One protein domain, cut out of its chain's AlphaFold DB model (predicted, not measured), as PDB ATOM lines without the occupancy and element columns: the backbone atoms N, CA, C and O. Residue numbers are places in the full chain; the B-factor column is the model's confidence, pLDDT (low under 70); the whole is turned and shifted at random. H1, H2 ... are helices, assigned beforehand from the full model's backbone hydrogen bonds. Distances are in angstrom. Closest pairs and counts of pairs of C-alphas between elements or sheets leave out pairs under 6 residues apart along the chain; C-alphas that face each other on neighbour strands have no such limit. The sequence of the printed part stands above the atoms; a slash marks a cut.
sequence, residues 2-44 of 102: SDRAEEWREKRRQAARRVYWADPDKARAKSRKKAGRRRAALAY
ATOM      1  N   SER A   2     132.160  78.410  68.772       76.00
ATOM      2  CA  SER A   2     133.575  78.826  68.825       76.00
ATOM      3  C   SER A   2     133.890  79.523  70.153       76.00
ATOM      4  O   SER A   2     133.151  80.431  70.536       76.00
ATOM      5  N   ASP A   3     135.003  79.164  70.795       80.75
ATOM      6  CA  ASP A   3     135.484  79.753  72.060       80.75
ATOM      7  C   ASP A   3     135.557  81.288  72.002       80.75
ATOM      8  O   ASP A   3     135.171  81.999  72.930       80.75
ATOM      9  N   ARG A   4     135.907  81.831  70.831       83.50
ATOM     10  CA  ARG A   4     135.957  83.275  70.562       83.50
ATOM     11  C   ARG A   4     134.594  83.962  70.697       83.50
ATOM     12  O   ARG A   4     134.508  85.124  71.098       83.50
ATOM     13  N   ALA A   5     133.516  83.262  70.342       88.38
ATOM     14  CA  ALA A   5     132.158  83.775  70.485       88.38
ATOM     15  C   ALA A   5     131.718  83.794  71.954       88.38
ATOM     16  O   ALA A   5     130.981  84.695  72.361       88.38
ATOM     17  N   GLU A   6     132.170  82.830  72.755       91.00
ATOM     18  CA  GLU A   6     131.890  82.783  74.190       91.00
ATOM     19  C   GLU A   6     132.662  83.859  74.949       91.00
ATOM     20  O   GLU A   6     132.049  84.612  75.707       91.00
ATOM     21  N   GLU A   7     133.947  84.042  74.649       92.88
ATOM     22  CA  GLU A   7     134.748  85.145  75.194       92.88
ATOM     23  C   GLU A   7     134.131  86.513  74.889       92.88
ATOM     24  O   GLU A   7     134.053  87.391  75.752       92.88
ATOM     25  N   TRP A   8     133.662  86.715  73.655       92.56
ATOM     26  CA  TRP A   8     133.024  87.970  73.269       92.56
ATOM     27  C   TRP A   8     131.706  88.205  74.018       92.56
ATOM     28  O   TRP A   8     131.431  89.323  74.472       92.56
ATOM     29  N   ARG A   9     130.889  87.156  74.190       93.12
ATOM     30  CA  ARG A   9     129.663  87.217  75.004       93.12
ATOM     31  C   ARG A   9     129.994  87.548  76.455       93.12
ATOM     32  O   ARG A   9     129.312  88.384  77.048       93.12
ATOM     33  N   GLU A  10     131.044  86.951  77.003       95.06
ATOM     34  CA  GLU A  10     131.473  87.174  78.378       95.06
ATOM     35  C   GLU A  10     131.965  88.608  78.602       95.06
ATOM     36  O   GLU A  10     131.467  89.294  79.496       95.06
ATOM     37  N   LYS A  11     132.814  89.136  77.713       95.25
ATOM     38  CA  LYS A  11     133.233  90.549  77.745       95.25
ATOM     39  C   LYS A  11     132.035  91.502  77.721       95.25
ATOM     40  O   LYS A  11     131.992  92.471  78.483       95.25
ATOM     41  N   ARG A  12     131.013  91.220  76.902       94.62
ATOM     42  CA  ARG A  12     129.768  92.013  76.886       94.62
ATOM     43  C   ARG A  12     128.976  91.903  78.187       94.62
ATOM     44  O   ARG A  12     128.443  92.919  78.636       94.62
ATOM     45  N   ARG A  13     128.890  90.711  78.790       93.12
ATOM     46  CA  ARG A  13     128.240  90.510  80.098       93.12
ATOM     47  C   ARG A  13     128.938  91.322  81.185       93.12
ATOM     48  O   ARG A  13     128.263  92.041  81.920       93.12
ATOM     49  N   GLN A  14     130.267  91.287  81.235       94.94
ATOM     50  CA  GLN A  14     131.060  92.045  82.205       94.94
ATOM     51  C   GLN A  14     130.899  93.558  82.025       94.94
ATOM     52  O   GLN A  14     130.633  94.267  82.997       94.94
ATOM     53  N   ALA A  15     130.961  94.058  80.787       91.00
ATOM     54  CA  ALA A  15     130.728  95.472  80.497       91.00
ATOM     55  C   ALA A  15     129.313  95.919  80.909       91.00
ATOM     56  O   ALA A  15     129.151  96.958  81.551       91.00
ATOM     57  N   ALA A  16     128.287  95.118  80.605       89.25
ATOM     58  CA  ALA A  16     126.913  95.403  81.017       89.25
ATOM     59  C   ALA A  16     126.759  95.405  82.545       89.25
ATOM     60  O   ALA A  16     126.092  96.284  83.091       89.25
ATOM     61  N   ARG A  17     127.410  94.462  83.238       92.94
ATOM     62  CA  ARG A  17     127.434  94.386  84.703       92.94
ATOM     63  C   ARG A  17     128.105  95.620  85.308       92.94
ATOM     64  O   ARG A  17     127.556  96.193  86.240       92.94
ATOM     65  N   ARG A  18     129.227  96.077  84.740       93.25
ATOM     66  CA  ARG A  18     129.913  97.306  85.172       93.25
ATOM     67  C   ARG A  18     129.008  98.532  85.048       93.25
ATOM     68  O   ARG A  18     128.902  99.303  85.991       93.25
ATOM     69  N   VAL A  19     128.326  98.684  83.911       89.25
ATOM     70  CA  VAL A  19     127.375  99.788  83.695       89.25
ATOM     71  C   VAL A  19     126.194  99.709  84.665       89.25
ATOM     72  O   VAL A  19     125.774 100.735  85.185       89.25
ATOM     73  N   TYR A  20     125.667  98.507  84.923       92.81
ATOM     74  CA  TYR A  20     124.566  98.316  85.868       92.81
ATOM     75  C   TYR A  20     124.963  98.696  87.297       92.81
ATOM     76  O   TYR A  20     124.218  99.417  87.943       92.81
ATOM     77  N   TRP A  21     126.119  98.247  87.789       94.81
ATOM     78  CA  TRP A  21     126.548  98.557  89.159       94.81
ATOM     79  C   TRP A  21     127.043  99.992  89.343       94.81
ATOM     80  O   TRP A  21     127.058 100.466  90.471       94.81
ATOM     81  N   ALA A  22     127.406 100.690  88.263       95.44
ATOM     82  CA  ALA A  22     127.717 102.115  88.323       95.44
ATOM     83  C   ALA A  22     126.476 102.976  88.627       95.44
ATOM     84  O   ALA A  22     126.590 103.967  89.336       95.44
ATOM     85  N   ASP A  23     125.306 102.602  88.094       95.81
ATOM     86  CA  ASP A  23     124.029 103.279  88.357       95.81
ATOM     87  C   ASP A  23     122.853 102.303  88.124       95.81
ATOM     88  O   ASP A  23     122.292 102.215  87.015       95.81
ATOM     89  N   PRO A  24     122.484 101.522  89.157       94.88
ATOM     90  CA  PRO A  24     121.440 100.510  89.037       94.88
ATOM     91  C   PRO A  24     120.079 101.099  88.674       94.88
ATOM     92  O   PRO A  24     119.312 100.474  87.934       94.88
ATOM     93  N   ASP A  25     119.767 102.301  89.151       95.50
ATOM     94  CA  ASP A  25     118.455 102.911  88.965       95.50
ATOM     95  C   ASP A  25     118.273 103.426  87.544       95.50
ATOM     96  O   ASP A  25     117.259 103.121  86.900       95.50
ATOM     97  N   LYS A  26     119.293 104.070  86.971       92.88
ATOM     98  CA  LYS A  26     119.294 104.436  85.550       92.88
ATOM     99  C   LYS A  26     119.246 103.208  84.649       92.88
ATOM    100  O   LYS A  26     118.520 103.200  83.645       92.88
ATOM    101  N   ALA A  27     119.965 102.141  85.001       92.94
ATOM    102  CA  ALA A  27     119.921 100.888  84.253       92.94
ATOM    103  C   ALA A  27     118.518 100.249  84.287       92.94
ATOM    104  O   ALA A  27     117.988  99.840  83.243       92.94
ATOM    105  N   ARG A  28     117.870 100.223  85.458       92.38
ATOM    106  CA  ARG A  28     116.486  99.751  85.634       92.38
ATOM    107  C   ARG A  28     115.490 100.614  84.865       92.38
ATOM    108  O   ARG A  28     114.644 100.059  84.160       92.38
ATOM    109  N   ALA A  29     115.602 101.939  84.926       92.75
ATOM    110  CA  ALA A  29     114.749 102.865  84.180       92.75
ATOM    111  C   ALA A  29     114.857 102.635  82.663       92.75
ATOM    112  O   ALA A  29     113.843 102.498  81.971       92.75
ATOM    113  N   LYS A  30     116.082 102.478  82.141       92.69
ATOM    114  CA  LYS A  30     116.325 102.145  80.729       92.69
ATOM    115  C   LYS A  30     115.687 100.809  80.338       92.69
ATOM    116  O   LYS A  30     115.058 100.714  79.281       92.69
ATOM    117  N   SER A  31     115.821  99.789  81.186       93.00
ATOM    118  CA  SER A  31     115.207  98.473  80.971       93.00
ATOM    119  C   SER A  31     113.675  98.558  80.937       93.00
ATOM    120  O   SER A  31     113.051  98.063  79.996       93.00
ATOM    121  N   ARG A  32     113.063  99.278  81.891       91.06
ATOM    122  CA  ARG A  32     111.611  99.531  81.937       91.06
ATOM    123  C   ARG A  32     111.118 100.232  80.669       91.06
ATOM    124  O   ARG A  32     110.158  99.760  80.064       91.06
ATOM    125  N   LYS A  33     111.818 101.278  80.208       92.06
ATOM    126  CA  LYS A  33     111.503 101.995  78.958       92.06
ATOM    127  C   LYS A  33     111.569 101.073  77.737       92.06
ATOM    128  O   LYS A  33     110.658 101.077  76.910       92.06
ATOM    129  N   LYS A  34     112.618 100.247  77.627       94.25
ATOM    130  CA  LYS A  34     112.763  99.269  76.532       94.25
ATOM    131  C   LYS A  34     111.631  98.240  76.545       94.25
ATOM    132  O   LYS A  34     111.070  97.942  75.493       94.25
ATOM    133  N   ALA A  35     111.287  97.715  77.719       92.38
ATOM    134  CA  ALA A  35     110.193  96.765  77.870       92.38
ATOM    135  C   ALA A  35     108.838  97.388  77.497       92.38
ATOM    136  O   ALA A  35     108.061  96.745  76.800       92.38
ATOM    137  N   GLY A  36     108.577  98.639  77.896       89.50
ATOM    138  CA  GLY A  36     107.374  99.383  77.506       89.50
ATOM    139  C   GLY A  36     107.235  99.520  75.988       89.50
ATOM    140  O   GLY A  36     106.224  99.109  75.430       89.50
ATOM    141  N   ARG A  37     108.297  99.974  75.306       90.50
ATOM    142  CA  ARG A  37     108.328 100.075  73.832       90.50
ATOM    143  C   ARG A  37     108.063  98.741  73.144       90.50
ATOM    144  O   ARG A  37     107.294  98.680  72.195       90.50
ATOM    145  N   ARG A  38     108.686  97.662  73.633       93.56
ATOM    146  CA  ARG A  38     108.464  96.319  73.083       93.56
ATOM    147  C   ARG A  38     107.004  95.891  73.216       93.56
ATOM    148  O   ARG A  38     106.478  95.306  72.283       93.56
ATOM    149  N   ARG A  39     106.358  96.164  74.353       90.31
ATOM    150  CA  ARG A  39     104.940  95.825  74.552       90.31
ATOM    151  C   ARG A  39     104.042  96.602  73.607       90.31
ATOM    152  O   ARG A  39     103.208  95.982  72.970       90.31
ATOM    153  N   ALA A  40     104.265  97.908  73.464       90.31
ATOM    154  CA  ALA A  40     103.531  98.717  72.495       90.31
ATOM    155  C   ALA A  40     103.668  98.151  71.074       90.31
ATOM    156  O   ALA A  40     102.669  98.012  70.388       90.31
ATOM    157  N   ALA A  41     104.875  97.734  70.673       92.25
ATOM    158  CA  ALA A  41     105.102  97.106  69.371       92.25
ATOM    159  C   ALA A  41     104.399  95.743  69.215       92.25
ATOM    160  O   ALA A  41     103.871  95.452  68.151       92.25
ATOM    161  N   LEU A  42     104.382  94.909  70.261       94.12
ATOM    162  CA  LEU A  42     103.677  93.618  70.244       94.12
ATOM    163  C   LEU A  42     102.153  93.779  70.250       94.12
ATOM    164  O   LEU A  42     101.449  92.938  69.708       94.12
ATOM    165  N   ALA A  43     101.656  94.849  70.867       94.69
ATOM    166  CA  ALA A  43     100.241  95.185  70.934       94.69
ATOM    167  C   ALA A  43      99.771  96.015  69.728       94.69
ATOM    168  O   ALA A  43      98.657  96.523  69.765       94.69
ATOM    169  N   TYR A  44     100.609  96.192  68.702       95.50
ATOM    170  CA  TYR A  44     100.338  97.022  67.528       95.50
ATOM    171  C   TYR A  44      99.713  96.169  66.409       95.50
ATOM    172  O   TYR A  44     100.454  95.512  65.671       95.50
TER     173      TYR A  44
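This is residues 2 to 44 of the 102 residues of an uncharacterized protein of marine sediment metagenome (UniProt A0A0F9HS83). Two helices of nearly equal length, H1 and H2, meet near their ends at a tight link and open away from each other as a wide V. The corner of the V lies where H1 ends and H2 begins, and most of each helix stands free as an arm. The printed part has 43 residues with two named helices, H1 then H2, and no named strand; the class is all helix. The whole is only just extended, close to loose, with a radius of gyration of the C-alphas of 14.2 A, and it is flat, spanning 39 by 27 by 5 A.

H1 holds residues 3 to 22 and measures 28.7 A from first to last C-alpha. It begins with C-alpha 3 at (135.484, 79.753, 72.060) and ends with C-alpha 22 at (127.717, 102.115, 88.323). After Asp 23, H2 holds residues 24 to 42 and measures 26.8 A, ending with C-alpha 42 at (103.677, 93.618, 70.244).

H1 and H2 are close but not clearly touching, with 2 pairs of C-alphas within 8 A. Their closest C-alphas, those of Tyr 20 and Ala 27, are 5.5 A apart. The two run opposite ways at a steep tilt of 65 degrees. Their centres are 20.1 A apart. In H1 and H2 every O i to N i+4 pair is within hydrogen-bond range. Residues 2 to 15, of which 3 to 15 belong to H1, stand free, and so do residues 29 to 44, of which 29 to 42 belong to H2.

The two C-alphas farthest apart are those of Asp 3 and Tyr 44, at 39.4 A. The printed part has no cut, and the link from H1 to H2 is tight. The mean pLDDT of the printed part is 91.9, and no printed residue is under 70.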